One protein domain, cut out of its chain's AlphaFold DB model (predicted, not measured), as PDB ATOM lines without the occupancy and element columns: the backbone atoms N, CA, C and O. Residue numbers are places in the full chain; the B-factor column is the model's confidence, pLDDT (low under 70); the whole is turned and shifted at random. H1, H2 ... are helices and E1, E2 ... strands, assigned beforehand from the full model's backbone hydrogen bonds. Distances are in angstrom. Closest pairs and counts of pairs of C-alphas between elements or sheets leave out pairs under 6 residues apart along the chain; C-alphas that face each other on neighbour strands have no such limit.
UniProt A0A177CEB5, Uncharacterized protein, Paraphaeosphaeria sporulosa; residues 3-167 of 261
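AT A GLANCE: This is residues 3 to 167 of the 261 residues of an uncharacterized protein of Paraphaeosphaeria sporulosa (UniProt A0A177CEB5). A small sheet of three strands has two long helices, H4 and H7, packed over one face and splaying from each other at a steep angle, while the short helix H1 sits beside the edge strand E1 and packs on H7. H2 and H3 form a small separate pair well away from the sheet, and H5 lies toward the opposite end of the longest axis, from where the unnamed residues 108 to 125 lead back to E3 in the sheet, their C-alphas 8 to 26 A from the mean of all C-alphas. The printed part has 165 residues, with seven named helices and three named strands in the order H1 E1 H2 H3 E2 H4 H5 E3 H6 H7, and its class is mostly helix. The sheet is mixed, in the order E1 E3 E2. The whole is compact, with a radius of gyration of the C-alphas of 17.5 A and spans of 50 by 42 by 27 A.

IN THESE COORDINATES: The strands of the sheet are E1, residues 16 to 21, 16.8 A long; E3, residues 126 to 131, 16.4 A; and E2, residues 57 to 62, 17.0 A. C-alpha 126 of E3 is at (355.934, 201.900, 306.447). H4, residues 70 to 90, measures 30.1 A from first to last C-alpha. H7, residues 140 to 167, is the longest helix at 41.3 A and ends with C-alpha 167 at (362.580, 177.409, 302.324). H1, residues 3 to 10, begins with C-alpha 3 at (368.587, 192.013, 307.151) and measures 11.2 A, and H3, residues 41 to 50, measures 14.2 A. The shorter helices are H2, residues 31 to 34, H5, residues 102 to 107, and H6, residues 134 to 137.

HOW THE PARTS SIT: The inner strand E3 is antiparallel to E1, at 165 degrees, with N 19 and O 128 within hydrogen-bond range at 2.9 A. E3 is parallel to E2, at 17 degrees, with N 61 and O 129 within hydrogen-bond range at 2.8 A. E2, H4 with H5, and E3 form a strand-helix-strand unit, two parallel neighbour strands with helices between them, and its crossover is left-handed. The domain has two layers, the sheet and, on one face of it, H1, H4 and H7. H4 lies over E3 and E2 at a height over the sheet of 9.2 A, and only just runs along the strands, at 28 degrees to E2 on the local plane. H4 and H7 touch, closest at the C-alphas of Ala 83 and Arg 144, 5.0 A apart, at a steep tilt of 47 degrees, the same way; H4 does so with residues 79 to 88 alone. H7, with residues 150 to 157 alone, touches H1, closest at the C-alphas of Ala 157 and Ile 4, 6.0 A apart, at a shallow tilt of 23 degrees, opposite ways. H4 and H6 only just touch, with 3 pairs of C-alphas within 8 A, the closest being Cys 76 and Val 136 at 6.7 A. H2 and H3 touch, closest at the C-alphas of Ala 33 and His 41, 4.8 A apart, and neither is on the sheet. H5 touches no helix and is not on the sheet. In H1, H3 and H4 every O i to N i+4 pair is within hydrogen-bond range, against 1 of 2 in H5 and 22 of 24 in H7; H2 and H6 are too short for such a pair.

THE WHOLE: The two C-alphas farthest apart, those of Leu 37 and Glu 107, are 53.4 A from each other. The printed part has no cut. The links H4 to H5, 11 residues, and H5 to E3, 18 residues, are long. The mean pLDDT of the printed part is 90.2; residues 105 to 107, 109 to 119 and 166 to 167 are under 70.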
ATOM      1  N   SER A   3     367.772 191.551 308.293       79.94
ATOM      2  CA  SER A   3     368.587 192.013 307.151       79.94
ATOM      3  C   SER A   3     368.277 193.444 306.697       79.94
ATOM      4  O   SER A   3     369.210 194.202 306.436       79.94
ATOM      5  N   ILE A   4     367.005 193.860 306.657       88.56
ATOM      6  CA  ILE A   4     366.640 195.151 306.049       88.56
ATOM      7  C   ILE A   4     367.125 196.354 306.866       88.56
ATOM      8  O   ILE A   4     367.665 197.307 306.310       88.56
ATOM      9  N   PHE A   5     367.028 196.285 308.196       85.69
ATOM     10  CA  PHE A   5     367.505 197.346 309.085       85.69
ATOM     11  C   PHE A   5     369.014 197.581 308.954       85.69
ATOM     12  O   PHE A   5     369.457 198.724 308.999       85.69
ATOM     13  N   ASN A   6     369.796 196.519 308.734       89.88
ATOM     14  CA  ASN A   6     371.242 196.618 308.522       89.88
ATOM     15  C   ASN A   6     371.576 197.254 307.160       89.88
ATOM     16  O   ASN A   6     372.531 198.014 307.035       89.88
ATOM     17  N   ARG A   7     370.767 197.000 306.124       91.50
ATOM     18  CA  ARG A   7     370.927 197.698 304.839       91.50
ATOM     19  C   ARG A   7     370.633 199.190 304.979       91.50
ATOM     20  O   ARG A   7     371.418 200.011 304.513       91.50
ATOM     21  N   PHE A   8     369.561 199.541 305.690       90.50
ATOM     22  CA  PHE A   8     369.226 200.938 305.971       90.50
ATOM     23  C   PHE A   8     370.262 201.652 306.840       90.50
ATOM     24  O   PHE A   8     370.502 202.829 306.619       90.50
ATOM     25  N   SER A   9     370.897 200.980 307.803       89.00
ATOM     26  CA  SER A   9     371.918 201.629 308.639       89.00
ATOM     27  C   SER A   9     373.209 201.937 307.874       89.00
ATOM     28  O   SER A   9     373.881 202.926 308.173       89.00
ATOM     29  N   ARG A  10     373.543 201.111 306.875       92.81
ATOM     30  CA  ARG A  10     374.680 201.331 305.965       92.81
ATOM     31  C   ARG A  10     374.396 202.426 304.943       92.81
ATOM     32  O   ARG A  10     375.313 203.120 304.517       92.81
ATOM     33  N   PHE A  11     373.136 202.574 304.547       94.50
ATOM     34  CA  PHE A  11     372.719 203.598 303.606       94.50
ATOM     35  C   PHE A  11     372.365 204.893 304.340       94.50
ATOM     36  O   PHE A  11     371.276 205.034 304.892       94.50
ATOM     37  N   GLN A  12     373.285 205.857 304.336       93.38
ATOM     38  CA  GLN A  12     373.093 207.147 304.999       93.38
ATOM     39  C   GLN A  12     372.934 208.268 303.965       93.38
ATOM     40  O   GLN A  12     373.932 208.852 303.540       93.38
ATOM     41  N   PRO A  13     371.696 208.563 303.527       96.75
ATOM     42  CA  PRO A  13     371.447 209.696 302.654       96.75
ATOM     43  C   PRO A  13     371.792 210.996 303.380       96.75
ATOM     44  O   PRO A  13     371.521 211.167 304.571       96.75
ATOM     45  N   THR A  14     372.394 211.926 302.650       97.44
ATOM     46  CA  THR A  14     372.803 213.220 303.201       97.44
ATOM     47  C   THR A  14     371.625 214.190 303.255       97.44
ATOM     48  O   THR A  14     371.509 215.003 304.178       97.44
ATOM     49  N   THR A  15     370.704 214.080 302.291       97.94
ATOM     50  CA  THR A  15     369.633 215.061 302.081       97.94
ATOM     51  C   THR A  15     368.363 214.788 302.894       97.94
ATOM     52  O   THR A  15     367.496 215.654 303.034       97.94
ATOM     53  N   PHE A  16     368.228 213.605 303.483       97.75
ATOM     54  CA  PHE A  16     367.120 213.272 304.374       97.75
ATOM     55  C   PHE A  16     367.484 212.079 305.263       97.75
ATOM     56  O   PHE A  16     368.436 211.363 305.000       97.75
ATOM     57  N   LYS A  17     366.715 211.851 306.327       96.94
ATOM     58  CA  LYS A  17     366.795 210.663 307.183       96.94
ATOM     59  C   LYS A  17     365.677 209.693 306.822       96.94
ATOM     60  O   LYS A  17     364.568 210.120 306.496       96.94
ATOM     61  N   VAL A  18     365.950 208.399 306.931       96.56
ATOM     62  CA  VAL A  18     364.980 207.340 306.630       96.56
ATOM     63  C   VAL A  18     364.646 206.578 307.899       96.56
ATOM     64  O   VAL A  18     365.524 206.250 308.694       96.56
ATOM     65  N   SER A  19     363.369 206.282 308.092       95.44
ATOM     66  CA  SER A  19     362.919 205.323 309.096       95.44
ATOM     67  C   SER A  19     361.999 204.321 308.421       95.44
ATOM     68  O   SER A  19     361.032 204.718 307.775       95.44
ATOM     69  N   TYR A  20     362.312 203.039 308.567       95.00
ATOM     70  CA  TYR A  20     361.516 201.945 308.028       95.00
ATOM     71  C   TYR A  20     360.947 201.102 309.165       95.00
ATOM     72  O   TYR A  20     361.606 200.893 310.187       95.00
ATOM     73  N   SER A  21     359.727 200.612 308.984       94.31
ATOM     74  CA  SER A  21     359.133 199.580 309.820       94.31
ATOM     75  C   SER A  21     358.455 198.559 308.911       94.31
ATOM     76  O   SER A  21     357.687 198.967 308.042       94.31
ATOM     77  N   PRO A  22     358.704 197.251 309.098       91.81
ATOM     78  CA  PRO A  22     357.971 196.217 308.369       91.81
ATOM     79  C   PRO A  22     356.494 196.176 308.786       91.81
ATOM     80  O   PRO A  22     355.641 195.718 308.038       91.81
ATOM     81  N   GLU A  23     356.171 196.689 309.976       92.94
ATOM     82  CA  GLU A  23     354.797 196.841 310.430       92.94
ATOM     83  C   GLU A  23     354.192 198.145 309.907       92.94
ATOM     84  O   GLU A  23     354.830 199.202 309.899       92.94
ATOM     85  N   TYR A  24     352.909 198.085 309.553       92.56
ATOM     86  CA  TYR A  24     352.117 199.248 309.175       92.56
ATOM     87  C   TYR A  24     351.939 200.206 310.354       92.56
ATOM     88  O   TYR A  24     351.031 200.066 311.175       92.56
ATOM     89  N   ARG A  25     352.822 201.201 310.428       91.06
ATOM     90  CA  ARG A  25     352.789 202.282 311.419       91.06
ATOM     91  C   ARG A  25     352.572 203.627 310.742       91.06
ATOM     92  O   ARG A  25     353.183 203.936 309.716       91.06
ATOM     93  N   THR A  26     351.720 204.456 311.329       87.75
ATOM     94  CA  THR A  26     351.573 205.861 310.948       87.75
ATOM     95  C   THR A  26     352.620 206.684 311.688       87.75
ATOM     96  O   THR A  26     352.569 206.811 312.905       87.75
ATOM     97  N   TYR A  27     353.589 207.265 310.972       85.56
ATOM     98  CA  TYR A  27     354.542 208.185 311.617       85.56
ATOM     99  C   TYR A  27     354.085 209.654 311.619       85.56
ATOM    100  O   TYR A  27     354.799 210.517 312.130       85.56
ATOM    101  N   LEU A  28     352.909 209.956 311.056       83.06
ATOM    102  CA  LEU A  28     352.257 211.247 311.260       83.06
ATOM    103  C   LEU A  28     351.470 211.200 312.565       83.06
ATOM    104  O   LEU A  28     350.571 210.375 312.724       83.06
ATOM    105  N   GLN A  29     351.783 212.122 313.471       81.81
ATOM    106  CA  GLN A  29     350.966 212.347 314.650       81.81
ATOM    107  C   GLN A  29     349.649 212.990 314.211       81.81
ATOM    108  O   GLN A  29     349.606 214.132 313.756       81.81
ATOM    109  N   HIS A  30     348.563 212.233 314.321       86.00
ATOM    110  CA  HIS A  30     347.219 212.743 314.108       86.00
ATOM    111  C   HIS A  30     346.697 213.243 315.451       86.00
ATOM    112  O   HIS A  30     346.095 212.469 316.185       86.00
ATOM    113  N   HIS A  31     346.921 214.521 315.780       90.69
ATOM    114  CA  HIS A  31     346.471 215.099 317.058       90.69
ATOM    115  C   HIS A  31     344.994 214.801 317.334       90.69
ATOM    116  O   HIS A  31     344.663 214.340 318.416       90.69
ATOM    117  N   ALA A  32     344.141 214.915 316.313       91.25
ATOM    118  CA  ALA A  32     342.725 214.578 316.411       91.25
ATOM    119  C   ALA A  32     342.441 213.101 316.741       91.25
ATOM    120  O   ALA A  32     341.409 212.817 317.323       91.25
ATOM    121  N   ALA A  33     343.308 212.160 316.354       91.81
ATOM    122  CA  ALA A  33     343.151 210.739 316.678       91.81
ATOM    123  C   ALA A  33     343.803 210.361 318.017       91.81
ATOM    124  O   ALA A  33     343.439 209.348 318.608       91.81
ATOM    125  N   SER A  34     344.792 211.133 318.472       91.94
ATOM    126  CA  SER A  34     345.492 210.903 319.738       91.94
ATOM    127  C   SER A  34     344.779 211.546 320.927       91.94
ATOM    128  O   SER A  34     344.778 210.971 322.009       91.94
ATOM    129  N   ASP A  35     344.180 212.719 320.733       95.31
ATOM    130  CA  ASP A  35     343.456 213.447 321.771       95.31
ATOM    131  C   ASP A  35     342.025 212.914 321.899       95.31
ATOM    132  O   ASP A  35     341.276 212.909 320.924       95.31
ATOM    133  N   TRP A  36     341.667 212.448 323.095       94.69
ATOM    134  CA  TRP A  36     340.355 211.887 323.415       94.69
ATOM    135  C   TRP A  36     339.262 212.956 323.541       94.69
ATOM    136  O   TRP A  36     338.097 212.650 323.293       94.69
ATOM    137  N   LEU A  37     339.633 214.195 323.884       97.25
ATOM    138  CA  LEU A  37     338.709 215.329 323.992       97.25
ATOM    139  C   LEU A  37     338.393 215.950 322.631       97.25
ATOM    140  O   LEU A  37     337.459 216.741 322.503       97.25
ATOM    141  N   HIS A  38     339.161 215.601 321.598       96.12
ATOM    142  CA  HIS A  38     338.933 216.123 320.266       96.12
ATOM    143  C   HIS A  38     337.597 215.585 319.716       96.12
ATOM    144  O   HIS A  38     337.408 214.369 319.650       96.12
ATOM    145  N   PRO A  39     336.684 216.439 319.216       96.81
ATOM    146  CA  PRO A  39     335.347 216.003 318.794       96.81
ATOM    147  C   PRO A  39     335.380 214.954 317.669       96.81
ATOM    148  O   PRO A  39     334.502 214.105 317.563       96.81
ATOM    149  N   LEU A  40     336.429 214.970 316.840       96.56
ATOM    150  CA  LEU A  40     336.641 213.987 315.767       96.56
ATOM    151  C   LEU A  40     337.426 212.728 316.187       96.56
ATOM    152  O   LEU A  40     337.776 211.937 315.311       96.56
ATOM    153  N   HIS A  41     337.727 212.529 317.474       95.50
ATOM    154  CA  HIS A  41     338.563 211.419 317.951       95.50
ATOM    155  C   HIS A  41     338.065 210.055 317.484       95.50
ATOM    156  O   HIS A  41     338.802 209.295 316.852       95.50
ATOM    157  N   ILE A  42     336.787 209.766 317.744       96.69
ATOM    158  CA  ILE A  42     336.173 208.473 317.431       96.69
ATOM    159  C   ILE A  42     336.219 208.210 315.921       96.69
ATOM    160  O   ILE A  42     336.597 207.117 315.501       96.69
ATOM    161  N   LEU A  43     335.901 209.223 315.106       96.25
ATOM    162  CA  LEU A  43     335.917 209.119 313.645       96.25
ATOM    163  C   LEU A  43     337.332 208.868 313.116       96.25
ATOM    164  O   LEU A  43     337.554 207.906 312.385       96.25
ATOM    165  N   ARG A  44     338.317 209.667 313.542       94.56
ATOM    166  CA  ARG A  44     339.709 209.511 313.091       94.56
ATOM    167  C   ARG A  44     340.319 208.189 313.533       94.56
ATOM    168  O   ARG A  44     341.065 207.578 312.774       94.56
ATOM    169  N   ARG A  45     339.999 207.724 314.739       94.44
ATOM    170  CA  ARG A  45     340.453 206.422 315.234       94.44
ATOM    171  C   ARG A  45     339.879 205.271 314.403       94.44
ATOM    172  O   ARG A  45     340.629 204.350 314.088       94.44
ATOM    173  N   ARG A  46     338.594 205.329 314.026       94.62
ATOM    174  CA  ARG A  46     337.962 204.335 313.140       94.62
ATOM    175  C   ARG A  46     338.579 204.353 311.745       94.62
ATOM    176  O   ARG A  46     339.037 203.311 311.296       94.62
ATOM    177  N   GLU A  47     338.731 205.527 311.132       92.81
ATOM    178  CA  GLU A  47     339.402 205.667 309.828       92.81
ATOM    179  C   GLU A  47     340.822 205.077 309.834       92.81
ATOM    180  O   GLU A  47     341.232 204.410 308.885       92.81
ATOM    181  N   LEU A  48     341.589 205.302 310.908       91.25
ATOM    182  CA  LEU A  48     342.930 204.728 311.047       91.25
ATOM    183  C   LEU A  48     342.906 203.204 311.221       91.25
ATOM    184  O   LEU A  48     343.816 202.536 310.729       91.25
ATOM    185  N   ALA A  49     341.897 202.659 311.904       90.50
ATOM    186  CA  ALA A  49     341.726 201.219 312.088       90.50
ATOM    187  C   ALA A  49     341.264 200.514 310.801       90.50
ATOM    188  O   ALA A  49     341.729 199.416 310.507       90.50
ATOM    189  N   GLU A  50     340.392 201.162 310.027       93.88
ATOM    190  CA  GLU A  50     339.831 200.662 308.765       93.88
ATOM    191  C   GLU A  50     340.780 200.838 307.573       93.88
ATOM    192  O   GLU A  50     340.568 200.260 306.503       93.88
ATOM    193  N   ARG A  51     341.850 201.625 307.734       90.38
ATOM    194  CA  ARG A  51     342.823 201.861 306.669       90.38
ATOM    195  C   ARG A  51     343.448 200.540 306.218       90.38
ATOM    196  O   ARG A  51     344.180 199.890 306.966       90.38
ATOM    197  N   LYS A  52     343.208 200.187 304.952       89.50
ATOM    198  CA  LYS A  52     343.731 198.967 304.328       89.50
ATOM    199  C   LYS A  52     345.252 198.896 304.453       89.50
ATOM    200  O   LYS A  52     345.969 199.790 303.996       89.50
ATOM    201  N   ARG A  53     345.733 197.814 305.065       89.06
ATOM    202  CA  ARG A  53     347.156 197.496 305.267       89.06
ATOM    203  C   ARG A  53     347.752 196.865 304.012       89.06
ATOM    204  O   ARG A  53     348.272 195.756 304.039       89.06
ATOM    205  N   GLU A  54     347.587 197.566 302.903       86.44
ATOM    206  CA  GLU A  54     348.034 197.132 301.588       86.44
ATOM    207  C   GLU A  54     349.088 198.106 301.067       86.44
ATOM    208  O   GLU A  54     348.908 199.326 301.163       86.44
ATOM    209  N   ALA A  55     350.120 197.547 300.431       90.12
ATOM    210  CA  ALA A  55     351.197 198.272 299.764       90.12
ATOM    211  C   ALA A  55     352.027 199.177 300.696       90.12
ATOM    212  O   ALA A  55     351.920 199.120 301.910       90.12
ATOM    213  N   LEU A  56     352.898 200.017 300.149       95.00
ATOM    214  CA  LEU A  56     353.890 200.758 300.916       95.00
ATOM    215  C   LEU A  56     353.288 202.025 301.533       95.00
ATOM    216  O   LEU A  56     352.910 202.970 300.833       95.00
ATOM    217  N   TRP A  57     353.274 202.107 302.862       95.19
ATOM    218  CA  TRP A  57     352.839 203.302 303.584       95.19
ATOM    219  C   TRP A  57     353.996 204.272 303.775       95.19
ATOM    220  O   TRP A  57     354.696 204.249 304.787       95.19
ATOM    221  N   TRP A  58     354.187 205.188 302.834       96.56
ATOM    222  CA  TRP A  58     355.260 206.169 302.948       96.56
ATOM    223  C   TRP A  58     354.765 207.603 303.073       96.56
ATOM    224  O   TRP A  58     353.665 207.964 302.655       96.56
ATOM    225  N   HIS A  59     355.588 208.445 303.687       96.06
ATOM    226  CA  HIS A  59     355.344 209.878 303.716       96.06
ATOM    227  C   HIS A  59     356.626 210.670 303.955       96.06
ATOM    228  O   HIS A  59     357.621 210.188 304.498       96.06
ATOM    229  N   VAL A  60     356.553 211.946 303.585       97.31
ATOM    230  CA  VAL A  60     357.636 212.911 303.759       97.31
ATOM    231  C   VAL A  60     357.282 213.892 304.868       97.31
ATOM    232  O   VAL A  60     356.258 214.577 304.787       97.31
ATOM    233  N   THR A  61     358.150 213.983 305.873       96.81
ATOM    234  CA  THR A  61     358.072 214.958 306.968       96.81
ATOM    235  C   THR A  61     359.173 216.009 306.843       96.81
ATOM    236  O   THR A  61     360.259 215.732 306.339       96.81
ATOM    237  N   SER A  62     358.897 217.216 307.327       96.88
ATOM    238  CA  SER A  62     359.869 218.306 307.458       96.88
ATOM    239  C   SER A  62     359.780 218.874 308.869       96.88
ATOM    240  O   SER A  62     358.668 219.146 309.321       96.88
ATOM    241  N   GLY A  63     360.917 219.067 309.538       93.44
ATOM    242  CA  GLY A  63     360.977 219.780 310.816       93.44
ATOM    243  C   GLY A  63     360.852 221.298 310.650       93.44
ATOM    244  O   GLY A  63     360.981 221.828 309.541       93.44
ATOM    245  N   ILE A  64     360.621 222.001 311.762       93.38
ATOM    246  CA  ILE A  64     360.721 223.470 311.827       93.38
ATOM    247  C   ILE A  64     362.181 223.901 311.613       93.38
ATOM    248  O   ILE A  64     362.430 224.918 310.966       93.38
ATOM    249  N   ASP A  65     363.124 223.054 312.033       93.06
ATOM    250  CA  ASP A  65     364.575 223.253 311.913       93.06
ATOM    251  C   ASP A  65     365.066 223.349 310.461       93.06
ATOM    252  O   ASP A  65     366.144 223.875 310.202       93.06
ATOM    253  N   LEU A  66     364.277 222.871 309.489       96.19
ATOM    254  CA  LEU A  66     364.621 222.956 308.069       96.19
ATOM    255  C   LEU A  66     364.665 224.410 307.573       96.19
ATOM    256  O   LEU A  66     365.558 224.799 306.828       96.19
ATOM    257  N   SER A  67     363.637 225.187 307.907       96.25
ATOM    258  CA  SER A  67     363.491 226.592 307.521       96.25
ATOM    259  C   SER A  67     362.255 227.150 308.205       96.25
ATOM    260  O   SER A  67     361.234 226.465 308.262       96.25
ATOM    261  N   ARG A  68     362.288 228.419 308.627       95.81
ATOM    262  CA  ARG A  68     361.102 229.136 309.132       95.81
ATOM    263  C   ARG A  68     360.048 229.361 308.041       95.81
ATOM    264  O   ARG A  68     358.855 229.361 308.342       95.81
ATOM    265  N   SER A  69     360.462 229.444 306.776       96.94
ATOM    266  CA  SER A  69     359.560 229.650 305.640       96.94
ATOM    267  C   SER A  69     358.766 228.386 305.299       96.94
ATOM    268  O   SER A  69     359.319 227.343 304.938       96.94
ATOM    269  N   SER A  70     357.436 228.485 305.355       96.88
ATOM    270  CA  SER A  70     356.520 227.412 304.948       96.88
ATOM    271  C   SER A  70     356.647 227.062 303.461       96.88
ATOM    272  O   SER A  70     356.463 225.897 303.088       96.88
ATOM    273  N   VAL A  71     357.015 228.039 302.625       97.81
ATOM    274  CA  VAL A  71     357.243 227.862 301.185       97.81
ATOM    275  C   VAL A  71     358.433 226.936 300.956       97.81
ATOM    276  O   VAL A  71     358.298 225.944 300.240       97.81
ATOM    277  N   VAL A  72     359.555 227.180 301.641       98.00
ATOM    278  CA  VAL A  72     360.765 226.345 301.538       98.00
ATOM    279  C   VAL A  72     360.480 224.914 301.998       98.00
ATOM    280  O   VAL A  72     360.795 223.963 301.279       98.00
ATOM    281  N   ARG A  73     359.799 224.738 303.143       97.94
ATOM    282  CA  ARG A  73     359.409 223.403 303.637       97.94
ATOM    283  C   ARG A  73     358.503 222.667 302.645       97.94
ATOM    284  O   ARG A  73     358.653 221.466 302.430       97.94
ATOM    285  N   SER A  74     357.554 223.370 302.029       97.94
ATOM    286  CA  SER A  74     356.628 222.780 301.052       97.94
ATOM    287  C   SER A  74     357.313 222.421 299.735       97.94
ATOM    288  O   SER A  74     357.053 221.347 299.194       97.94
ATOM    289  N   TRP A  75     358.225 223.269 299.258       98.12
ATOM    290  CA  TRP A  75     359.047 222.997 298.082       98.12
ATOM    291  C   TRP A  75     359.931 221.759 298.287       98.12
ATOM    292  O   TRP A  75     359.885 220.842 297.468       98.12
ATOM    293  N   CYS A  76     360.627 221.663 299.425       98.44
ATOM    294  CA  CYS A  76     361.441 220.496 299.780       98.44
ATOM    295  C   CYS A  76     360.613 219.200 299.827       98.44
ATOM    296  O   CYS A  76     361.004 218.189 299.243       98.44
ATOM    297  N   ARG A  77     359.429 219.233 300.463       98.25
ATOM    298  CA  ARG A  77     358.506 218.082 300.501       98.25
ATOM    299  C   ARG A  77     358.077 217.646 299.108       98.25
ATOM    300  O   ARG A  77     358.103 216.452 298.828       98.25
ATOM    301  N   ARG A  78     357.691 218.587 298.241       98.25
ATOM    302  CA  ARG A  78     357.288 218.277 296.863       98.25
ATOM    303  C   ARG A  78     358.439 217.651 296.081       98.25
ATOM    304  O   ARG A  78     358.233 216.647 295.414       98.25
ATOM    305  N   ARG A  79     359.640 218.209 296.220       98.38
ATOM    306  CA  ARG A  79     360.846 217.737 295.540       98.38
ATOM    307  C   ARG A  79     361.223 216.312 295.945       98.38
ATOM    308  O   ARG A  79     361.428 215.479 295.073       98.38
ATOM    309  N   LEU A  80     361.254 216.015 297.246       98.50
ATOM    310  CA  LEU A  80     361.570 214.668 297.730       98.50
ATOM    311  C   LEU A  80     360.477 213.651 297.369       98.50
ATOM    312  O   LEU A  80     360.795 212.530 296.985       98.50
ATOM    313  N   ARG A  81     359.194 214.046 297.429       98.25
ATOM    314  CA  ARG A  81     358.087 213.201 296.943       98.25
ATOM    315  C   ARG A  81     358.235 212.885 295.458       98.25
ATOM    316  O   ARG A  81     358.121 211.724 295.098       98.25
ATOM    317  N   GLY A  82     358.523 213.893 294.632       98.25
ATOM    318  CA  GLY A  82     358.752 213.718 293.197       98.25
ATOM    319  C   GLY A  82     359.860 212.707 292.918       98.25
ATOM    320  O   GLY A  82     359.612 211.716 292.241       98.25
ATOM    321  N   ALA A  83     361.028 212.883 293.544       98.38
ATOM    322  CA  ALA A  83     362.163 211.972 293.380       98.38
ATOM    323  C   ALA A  83     361.828 210.527 293.785       98.38
ATOM    324  O   ALA A  83     362.173 209.586 293.073       98.38
ATOM    325  N   PHE A  84     361.121 210.354 294.906       98.31
ATOM    326  CA  PHE A  84     360.736 209.034 295.399       98.31
ATOM    327  C   PHE A  84     359.700 208.354 294.493       98.31
ATOM    328  O   PHE A  84     359.883 207.202 294.105       98.31
ATOM    329  N   THR A  85     358.644 209.069 294.091       97.75
ATOM    330  CA  THR A  85     357.618 208.546 293.176       97.75
ATOM    331  C   THR A  85     358.194 208.240 291.791       97.75
ATOM    332  O   THR A  85     357.859 207.212 291.210       97.75
ATOM    333  N   GLU A  86     359.079 209.089 291.261       97.44
ATOM    334  CA  GLU A  86     359.807 208.816 290.013       97.44
ATOM    335  C   GLU A  86     360.656 207.546 290.141       97.44
ATOM    336  O   GLU A  86     360.566 206.665 289.289       97.44
ATOM    337  N   GLY A  87     361.407 207.401 291.237       96.25
ATOM    338  CA  GLY A  87     362.228 206.216 291.486       96.25
ATOM    339  C   GLY A  87     361.419 204.919 291.622       96.25
ATOM    340  O   GLY A  87     361.898 203.862 291.200       96.25
ATOM    341  N   LEU A  88     360.201 204.984 292.176       95.38
ATOM    342  CA  LEU A  88     359.281 203.841 292.246       95.38
ATOM    343  C   LEU A  88     358.790 203.455 290.848       95.38
ATOM    344  O   LEU A  88     358.883 202.289 290.460       95.38
ATOM    345  N   LYS A  89     358.358 204.447 290.060       94.25
ATOM    346  CA  LYS A  89     357.875 204.253 288.686       94.25
ATOM    347  C   LYS A  89     358.943 203.674 287.765       94.25
ATOM    348  O   LYS A  89     358.642 202.793 286.959       94.25
ATOM    349  N   GLU A  90     360.190 204.117 287.903       93.12
ATOM    350  CA  GLU A  90     361.332 203.569 287.155       93.12
ATOM    351  C   GLU A  90     361.541 202.077 287.416       93.12
ATOM    352  O   GLU A  90     361.914 201.336 286.509       93.12
ATOM    353  N   ARG A  91     361.233 201.617 288.632       90.38
ATOM    354  CA  ARG A  91     361.332 200.208 289.034       90.38
ATOM    355  C   ARG A  91     360.048 199.412 288.781       90.38
ATOM    356  O   ARG A  91     359.994 198.236 289.117       90.38
ATOM    357  N   GLY A  92     359.034 200.028 288.168       91.25
ATOM    358  CA  GLY A  92     357.768 199.378 287.822       91.25
ATOM    359  C   GLY A  92     356.725 199.363 288.941       91.25
ATOM    360  O   GLY A  92     355.712 198.675 288.803       91.25
ATOM    361  N   PHE A  93     356.941 200.124 290.015       92.94
ATOM    362  CA  PHE A  93     355.987 200.272 291.110       92.94
ATOM    363  C   PHE A  93     355.141 201.538 290.955       92.94
ATOM    364  O   PHE A  93     355.557 202.537 290.368       92.94
ATOM    365  N   ASP A  94     353.941 201.486 291.513       94.19
ATOM    366  CA  ASP A  94     353.052 202.617 291.683       94.19
ATOM    367  C   ASP A  94     353.564 203.563 292.772       94.19
ATOM    368  O   ASP A  94     354.445 203.221 293.567       94.19
ATOM    369  N   GLU A  95     352.947 204.735 292.878       94.56
ATOM    370  CA  GLU A  95     353.204 205.677 293.962       94.56
ATOM    371  C   GLU A  95     352.933 205.081 295.346       94.56
ATOM    372  O   GLU A  95     353.570 205.493 296.309       94.56
ATOM    373  N   PHE A  96     352.058 204.079 295.453       91.81
ATOM    374  CA  PHE A  96     351.798 203.351 296.696       91.81
ATOM    375  C   PHE A  96     352.660 202.095 296.862       91.81
ATOM    376  O   PHE A  96     352.428 201.336 297.789       91.81
ATOM    377  N   GLY A  97     353.627 201.817 295.981       90.62
ATOM    378  CA  GLY A  97     354.461 200.608 296.070       90.62
ATOM    379  C   GLY A  97     353.772 199.317 295.610       90.62
ATOM    380  O   GLY A  97     354.268 198.225 295.885       90.62
ATOM    381  N   ARG A  98     352.638 199.419 294.905       90.88
ATOM    382  CA  ARG A  98     352.003 198.291 294.197       90.88
ATOM    383  C   ARG A  98     352.728 198.040 292.882       90.88
ATOM    384  O   ARG A  98     353.184 198.992 292.263       90.88
ATOM    385  N   LEU A  99     352.836 196.803 292.420       88.31
ATOM    386  CA  LEU A  99     353.449 196.545 291.119       88.31
ATOM    387  C   LEU A  99     352.490 196.951 289.991       88.31
ATOM    388  O   LEU A  99     351.397 196.405 289.890       88.31
ATOM    389  N   LEU A 100     352.893 197.897 289.137       83.50
ATOM    390  CA  LEU A 100     352.081 198.326 287.988       83.50
ATOM    391  C   LEU A 100     352.314 197.455 286.761       83.50
ATOM    392  O   LEU A 100     351.399 197.231 285.975       83.50
ATOM    393  N   ASN A 101     353.557 197.022 286.548       75.62
ATOM    394  CA  ASN A 101     353.927 196.372 285.301       75.62
ATOM    395  C   ASN A 101     354.794 195.139 285.549       75.62
ATOM    396  O   ASN A 101     356.012 195.221 285.720       75.62
ATOM    397  N   VAL A 102     354.136 193.980 285.515       72.44
ATOM    398  CA  VAL A 102     354.772 192.667 285.661       72.44
ATOM    399  C   VAL A 102     355.820 192.434 284.565       72.44
ATOM    400  O   VAL A 102     356.835 191.794 284.821       72.44
ATOM    401  N   ALA A 103     355.633 193.000 283.364       71.19
ATOM    402  CA  ALA A 103     356.566 192.835 282.250       71.19
ATOM    403  C   ALA A 103     357.910 193.536 282.507       71.19
ATOM    404  O   ALA A 103     358.956 192.924 282.311       71.19
ATOM    405  N   LYS A 104     357.895 194.763 283.051       70.50
ATOM    406  CA  LYS A 104     359.134 195.468 283.441       70.50
ATOM    407  C   LYS A 104     359.895 194.729 284.539       70.50
ATOM    408  O   LYS A 104     361.123 194.747 284.574       70.50
ATOM    409  N   LEU A 105     359.169 194.054 285.428       68.12
ATOM    410  CA  LEU A 105     359.790 193.275 286.489       68.12
ATOM    411  C   LEU A 105     360.455 191.995 285.954       68.12
ATOM    412  O   LEU A 105     361.501 191.607 286.466       68.12
ATOM    413  N   ARG A 106     359.921 191.374 284.891       69.00
ATOM    414  CA  ARG A 106     360.538 190.198 284.238       69.00
ATOM    415  C   ARG A 106     361.919 190.497 283.652       69.00
ATOM    416  O   ARG A 106     362.763 189.603 283.585       69.00
ATOM    417  N   GLU A 107     362.162 191.733 283.231       69.88
ATOM    418  CA  GLU A 107     363.473 192.156 282.727       69.88
ATOM    419  C   GLU A 107     364.496 192.330 283.858       69.88
ATOM    420  O   GLU A 107     365.692 192.094 283.660       69.88
ATOM    421  N   GLN A 108     364.042 192.655 285.074       71.31
ATOM    422  CA  GLN A 108     364.926 192.705 286.230       71.31
ATOM    423  C   GLN A 108     365.377 191.298 286.645       71.31
ATOM    424  O   GLN A 108     364.590 190.416 287.004       71.31
ATOM    425  N   LYS A 109     366.701 191.106 286.645       64.06
ATOM    426  CA  LYS A 109     367.360 189.885 287.122       64.06
ATOM    427  C   LYS A 109     366.861 189.539 288.534       64.06
ATOM    428  O   LYS A 109     366.954 190.359 289.444       64.06
ATOM    429  N   GLY A 110     366.332 188.326 288.701       65.25
ATOM    430  CA  GLY A 110     365.851 187.795 289.984       65.25
ATOM    431  C   GLY A 110     364.328 187.774 290.177       65.25
ATOM    432  O   GLY A 110     363.870 187.093 291.085       65.25
ATOM    433  N   PHE A 111     363.543 188.440 289.320       69.44
ATOM    434  CA  PHE A 111     362.070 188.422 289.407       69.44
ATOM    435  C   PHE A 111     361.378 187.500 288.391       69.44
ATOM    436  O   PHE A 111     360.183 187.238 288.526       69.44
ATOM    437  N   LYS A 112     362.118 186.954 287.415       66.38
ATOM    438  CA  LYS A 112     361.574 186.063 286.371       66.38
ATOM    439  C   LYS A 112     360.795 184.871 286.937       66.38
ATOM    440  O   LYS A 112     359.684 184.619 286.496       66.38
ATOM    441  N   SER A 113     361.333 184.204 287.958       64.69
ATOM    442  CA  SER A 113     360.710 183.033 288.596       64.69
ATOM    443  C   SER A 113     359.525 183.366 289.513       64.69
ATOM    444  O   SER A 113     358.835 182.464 289.992       64.69
ATOM    445  N   LEU A 114     359.301 184.651 289.803       62.81
ATOM    446  CA  LEU A 114     358.260 185.120 290.718       62.81
ATOM    447  C   LEU A 114     357.007 185.577 289.967       62.81
ATOM    448  O   LEU A 114     355.900 185.359 290.450       62.81
ATOM    449  N   SER A 115     357.166 186.138 288.765       61.94
ATOM    450  CA  SER A 115     356.033 186.536 287.919       61.94
ATOM    451  C   SER A 115     355.156 185.365 287.462       61.94
ATOM    452  O   SER A 115     354.016 185.594 287.081       61.94
ATOM    453  N   GLU A 116     355.662 184.130 287.490       64.81
ATOM    454  CA  GLU A 116     354.906 182.927 287.107       64.81
ATOM    455  C   GLU A 116     353.929 182.458 288.195       64.81
ATOM    456  O   GLU A 116     352.985 181.732 287.904       64.81
ATOM    457  N   ARG A 117     354.114 182.890 289.452       63.72
ATOM    458  CA  ARG A 117     353.324 182.392 290.592       63.72
ATOM    459  C   ARG A 117     352.084 183.224 290.917       63.72
ATOM    460  O   ARG A 117     351.430 182.925 291.909       63.72
ATOM    461  N   ASN A 118     351.778 184.266 290.136       60.97
ATOM    462  CA  ASN A 118     350.694 185.222 290.421       60.97
ATOM    463  C   ASN A 118     350.694 185.737 291.876       60.97
ATOM    464  O   ASN A 118     349.644 186.025 292.441       60.97
ATOM    465  N   ALA A 119     351.868 185.823 292.511       69.25
ATOM    466  CA  ALA A 119     351.977 186.373 293.853       69.25
ATOM    467  C   ALA A 119     351.881 187.902 293.777       69.25
ATOM    468  O   ALA A 119     352.529 188.518 292.927       69.25
ATOM    469  N   ASP A 120     351.110 188.509 294.679       74.81
ATOM    470  CA  ASP A 120     351.023 189.964 294.810       74.81
ATOM    471  C   ASP A 120     352.370 190.531 295.280       74.81
ATOM    472  O   ASP A 120     352.693 190.587 296.467       74.81
ATOM    473  N   LEU A 121     353.183 190.957 294.316       83.06
ATOM    474  CA  LEU A 121     354.487 191.576 294.535       83.06
ATOM    475  C   LEU A 121     354.298 193.048 294.927       83.06
ATOM    476  O   LEU A 121     354.559 193.954 294.139       83.06
ATOM    477  N   SER A 122     353.810 193.298 296.138       89.88
ATOM    478  CA  SER A 122     353.714 194.653 296.692       89.88
ATOM    479  C   SER A 122     354.826 194.910 297.704       89.88
ATOM    480  O   SER A 122     355.196 194.025 298.473       89.88
ATOM    481  N   LEU A 123     355.386 196.122 297.683       92.56
ATOM    482  CA  LEU A 123     356.261 196.580 298.758       92.56
ATOM    483  C   LEU A 123     355.400 196.809 299.997       92.56
ATOM    484  O   LEU A 123     354.402 197.524 299.915       92.56
ATOM    485  N   ASP A 124     355.784 196.229 301.125       92.69
ATOM    486  CA  ASP A 124     355.030 196.276 302.369       92.69
ATOM    487  C   ASP A 124     355.755 197.055 303.479       92.69
ATOM    488  O   ASP A 124     356.970 197.305 303.463       92.69
ATOM    489  N   GLY A 125     354.955 197.477 304.456       93.81
ATOM    490  CA  GLY A 125     355.408 198.219 305.624       93.81
ATOM    491  C   GLY A 125     355.301 199.733 305.464       93.81
ATOM    492  O   GLY A 125     354.611 200.258 304.586       93.81
ATOM    493  N   SER A 126     355.985 200.446 306.355       95.69
ATOM    494  CA  SER A 126     355.934 201.900 306.447       95.69
ATOM    495  C   SER A 126     357.308 202.549 306.301       95.69
ATOM    496  O   SER A 126     358.276 202.139 306.941       95.69
ATOM    497  N   VAL A 127     357.383 203.636 305.526       96.38
ATOM    498  CA  VAL A 127     358.602 204.435 305.312       96.38
ATOM    499  C   VAL A 127     358.355 205.898 305.676       96.38
ATOM    500  O   VAL A 127     357.496 206.577 305.116       96.38
ATOM    501  N   ARG A 128     359.165 206.441 306.577       96.81
ATOM    502  CA  ARG A 128     359.224 207.878 306.840       96.81
ATOM    503  C   ARG A 128     360.496 208.453 306.244       96.81
ATOM    504  O   ARG A 128     361.596 208.035 306.595       96.81
ATOM    505  N   LEU A 129     360.330 209.473 305.409       97.50
ATOM    506  CA  LEU A 129     361.422 210.285 304.883       97.50
ATOM    507  C   LEU A 129     361.402 211.634 305.608       97.50
ATOM    508  O   LEU A 129     360.433 212.390 305.505       97.50
ATOM    509  N   HIS A 130     362.429 211.936 306.397       97.56
ATOM    510  CA  HIS A 130     362.534 213.185 307.146       97.56
ATOM    511  C   HIS A 130     363.585 214.102 306.526       97.56
ATOM    512  O   HIS A 130     364.769 213.791 306.546       97.56
ATOM    513  N   ILE A 131     363.154 215.234 305.983       98.19
ATOM    514  CA  ILE A 131     364.027 216.158 305.252       98.19
ATOM    515  C   ILE A 131     365.089 216.768 306.177       98.19
ATOM    516  O   ILE A 131     364.747 217.252 307.256       98.19
ATOM    517  N   THR A 132     366.348 216.811 305.723       97.69
ATOM    518  CA  THR A 132     367.432 217.560 306.378       97.69
ATOM    519  C   THR A 132     367.702 218.888 305.650       97.69
ATOM    520  O   THR A 132     367.334 219.040 304.481       97.69
ATOM    521  N   PRO A 133     368.358 219.871 306.301       97.56
ATOM    522  CA  PRO A 133     368.715 221.148 305.672       97.56
ATOM    523  C   PRO A 133     369.552 221.021 304.393       97.56
ATOM    524  O   PRO A 133     369.419 221.848 303.493       97.56
ATOM    525  N   ALA A 134     370.347 219.954 304.268       97.69
ATOM    526  CA  ALA A 134     371.154 219.680 303.080       97.69
ATOM    527  C   ALA A 134     370.312 219.524 301.797       97.69
ATOM    528  O   ALA A 134     370.795 219.823 300.707       97.69
ATOM    529  N   LEU A 135     369.031 219.134 301.902       97.88
ATOM    530  CA  LEU A 135     368.143 219.024 300.739       97.88
ATOM    531  C   LEU A 135     367.918 220.363 300.024       97.88
ATOM    532  O   LEU A 135     367.628 220.376 298.827       97.88
ATOM    533  N   VAL A 136     368.017 221.486 300.746       97.75
ATOM    534  CA  VAL A 136     367.726 222.816 300.193       97.75
ATOM    535  C   VAL A 136     368.730 223.176 299.099       97.75
ATOM    536  O   VAL A 136     368.340 223.682 298.047       97.75
ATOM    537  N   THR A 137     370.008 222.881 299.337       98.00
ATOM    538  CA  THR A 137     371.119 223.188 298.426       98.00
ATOM    539  C   THR A 137     371.476 222.023 297.502       98.00
ATOM    540  O   THR A 137     372.130 222.239 296.482       98.00
ATOM    541  N   ALA A 138     371.029 220.802 297.811       98.31
ATOM    542  CA  ALA A 138     371.293 219.621 296.999       98.31
ATOM    543  C   ALA A 138     370.735 219.741 295.570       98.31
ATOM    544  O   ALA A 138     369.665 220.319 295.324       98.31
ATOM    545  N   LYS A 139     371.429 219.131 294.601       98.31
ATOM    546  CA  LYS A 139     370.934 219.011 293.223       98.31
ATOM    547  C   LYS A 139     369.907 217.888 293.135       98.31
ATOM    548  O   LYS A 139     369.934 216.928 293.892       98.31
ATOM    549  N   TYR A 140     368.952 218.010 292.211       98.31
ATOM    550  CA  TYR A 140     367.843 217.049 292.130       98.31
ATOM    551  C   TYR A 140     368.329 215.659 291.710       98.31
ATOM    552  O   TYR A 140     367.806 214.667 292.203       98.31
ATOM    553  N   ALA A 141     369.372 215.600 290.879       98.25
ATOM    554  CA  ALA A 141     370.029 214.355 290.502       98.25
ATOM    555  C   ALA A 141     370.549 213.575 291.724       98.25
ATOM    556  O   ALA A 141     370.324 212.371 291.813       98.25
ATOM    557  N   ASP A 142     371.156 214.265 292.693       98.31
ATOM    558  CA  ASP A 142     371.672 213.639 293.915       98.31
ATOM    559  C   ASP A 142     370.526 213.100 294.777       98.31
ATOM    560  O   ASP A 142     370.564 211.952 295.212       98.31
ATOM    561  N   VAL A 143     369.450 213.882 294.929       98.50
ATOM    562  CA  VAL A 143     368.239 213.450 295.650       98.50
ATOM    563  C   VAL A 143     367.630 212.212 294.997       98.50
ATOM    564  O   VAL A 143     367.296 211.263 295.699       98.50
ATOM    565  N   ARG A 144     367.526 212.188 293.659       98.25
ATOM    566  CA  ARG A 144     367.016 211.029 292.913       98.25
ATOM    567  C   ARG A 144     367.884 209.794 293.110       98.25
ATOM    568  O   ARG A 144     367.345 208.709 293.324       98.25
ATOM    569  N   LYS A 145     369.209 209.956 293.075       98.06
ATOM    570  CA  LYS A 145     370.167 208.876 293.335       98.06
ATOM    571  C   LYS A 145     369.999 208.322 294.751       98.06
ATOM    572  O   LYS A 145     369.907 207.108 294.915       98.06
ATOM    573  N   GLU A 146     369.895 209.196 295.752       98.06
ATOM    574  CA  GLU A 146     369.685 208.797 297.148       98.06
ATOM    575  C   GLU A 146     368.341 208.075 297.346       98.06
ATOM    576  O   GLU A 146     368.291 207.004 297.951       98.06
ATOM    577  N   THR A 147     367.246 208.606 296.789       98.06
ATOM    578  CA  THR A 147     365.940 207.930 296.841       98.06
ATOM    579  C   THR A 147     365.949 206.601 296.094       98.06
ATOM    580  O   THR A 147     365.327 205.648 296.553       98.06
ATOM    581  N   GLY A 148     366.676 206.517 294.978       97.12
ATOM    582  CA  GLY A 148     366.833 205.287 294.210       97.12
ATOM    583  C   GLY A 148     367.456 204.175 295.047       97.12
ATOM    584  O   GLY A 148     366.876 203.097 295.134       97.12
ATOM    585  N   GLY A 149     368.557 204.469 295.748       96.75
ATOM    586  CA  GLY A 149     369.229 203.494 296.612       96.75
ATOM    587  C   GLY A 149     368.327 202.926 297.712       96.75
ATOM    588  O   GLY A 149     368.376 201.733 298.002       96.75
ATOM    589  N   ILE A 150     367.431 203.737 298.280       97.12
ATOM    590  CA  ILE A 150     366.445 203.256 299.265       97.12
ATOM    591  C   ILE A 150     365.458 202.286 298.642       97.12
ATOM    592  O   ILE A 150     365.135 201.263 299.242       97.12
ATOM    593  N   ILE A 151     364.957 202.614 297.454       96.38
ATOM    594  CA  ILE A 151     363.989 201.754 296.782       96.38
ATOM    595  C   ILE A 151     364.670 200.449 296.367       96.38
ATOM    596  O   ILE A 151     364.066 199.393 296.511       96.38
ATOM    597  N   ASP A 152     365.938 200.489 295.952       94.88
ATOM    598  CA  ASP A 152     366.719 199.279 295.681       94.88
ATOM    599  C   ASP A 152     366.825 198.383 296.921       94.88
ATOM    600  O   ASP A 152     366.568 197.185 296.826       94.88
ATOM    601  N   ILE A 153     367.089 198.962 298.098       95.38
ATOM    602  CA  ILE A 153     367.116 198.227 299.374       95.38
ATOM    603  C   ILE A 153     365.749 197.603 299.694       95.38
ATOM    604  O   ILE A 153     365.693 196.452 300.133       95.38
ATOM    605  N   LEU A 154     364.652 198.340 299.480       94.56
ATOM    606  CA  LEU A 154     363.288 197.838 299.698       94.56
ATOM    607  C   LEU A 154     362.960 196.676 298.751       94.56
ATOM    608  O   LEU A 154     362.441 195.649 299.184       94.56
ATOM    609  N   VAL A 155     363.304 196.816 297.472       92.19
ATOM    610  CA  VAL A 155     363.100 195.785 296.448       92.19
ATOM    611  C   VAL A 155     363.943 194.545 296.745       92.19
ATOM    612  O   VAL A 155     363.462 193.423 296.598       92.19
ATOM    613  N   GLU A 156     365.185 194.716 297.191       91.19
ATOM    614  CA  GLU A 156     366.045 193.602 297.589       91.19
ATOM    615  C   GLU A 156     365.494 192.882 298.828       91.19
ATOM    616  O   GLU A 156     365.471 191.656 298.873       91.19
ATOM    617  N   ALA A 157     364.979 193.619 299.813       91.19
ATOM    618  CA  ALA A 157     364.346 193.012 300.981       91.19
ATOM    619  C   ALA A 157     363.064 192.241 300.630       91.19
ATOM    620  O   ALA A 157     362.834 191.162 301.178       91.19
ATOM    621  N   LEU A 158     362.268 192.748 299.683       89.06
ATOM    622  CA  LEU A 158     361.122 192.019 299.137       89.06
ATOM    623  C   LEU A 158     361.571 190.688 298.514       89.06
ATOM    624  O   LEU A 158     360.967 189.651 298.783       89.06
ATOM    625  N   ARG A 159     362.660 190.689 297.730       86.44
ATOM    626  CA  ARG A 159     363.225 189.459 297.145       86.44
ATOM    627  C   ARG A 159     363.648 188.460 298.219       86.44
ATOM    628  O   ARG A 159     363.302 187.286 298.109       86.44
ATOM    629  N   ASP A 160     364.339 188.917 299.258       87.12
ATOM    630  CA  ASP A 160     364.791 188.049 300.350       87.12
ATOM    631  C   ASP A 160     363.611 187.399 301.089       87.12
ATOM    632  O   ASP A 160     363.646 186.207 301.395       87.12
ATOM    633  N   ASN A 161     362.540 188.161 301.346       85.56
ATOM    634  CA  ASN A 161     361.334 187.649 302.003       85.56
ATOM    635  C   ASN A 161     360.636 186.571 301.156       85.56
ATOM    636  O   ASN A 161     360.177 185.562 301.696       85.56
ATOM    637  N   LEU A 162     360.607 186.750 299.833       81.38
ATOM    638  CA  LEU A 162     360.040 185.772 298.899       81.38
ATOM    639  C   LEU A 162     360.890 184.500 298.788       81.38
ATOM    640  O   LEU A 162     360.352 183.413 298.598       81.38
ATOM    641  N   GLN A 163     362.214 184.606 298.910       80.94
ATOM    642  CA  GLN A 163     363.083 183.428 298.949       80.94
ATOM    643  C   GLN A 163     362.971 182.683 300.284       80.94
ATOM    644  O   GLN A 163     362.968 181.452 300.309       80.94
ATOM    645  N   ALA A 164     362.840 183.410 301.397       81.12
ATOM    646  CA  ALA A 164     362.703 182.812 302.719       81.12
ATOM    647  C   ALA A 164     361.412 181.986 302.858       81.12
ATOM    648  O   ALA A 164     361.458 180.895 303.429       81.12
ATOM    649  N   SER A 165     360.292 182.456 302.295       74.12
ATOM    650  CA  SER A 165     359.022 181.714 302.324       74.12
ATOM    651  C   SER A 165     359.084 180.389 301.555       74.12
ATOM    652  O   SER A 165     358.388 179.441 301.911       74.12
ATOM    653  N   HIS A 166     359.958 180.282 300.550       66.44
ATOM    654  CA  HIS A 166     360.172 179.045 299.800       66.44
ATOM    655  C   HIS A 166     360.877 177.957 300.625       66.44
ATOM    656  O   HIS A 166     360.614 176.770 300.447       66.44
ATOM    657  N   LEU A 167     361.789 178.347 301.520       66.81
ATOM    658  CA  LEU A 167     362.580 177.409 302.324       66.81
ATOM    659  C   LEU A 167     361.891 177.031 303.638       66.81
ATOM    660  O   LEU A 167     362.185 175.980 304.203       66.81
TER     661      LEU A 167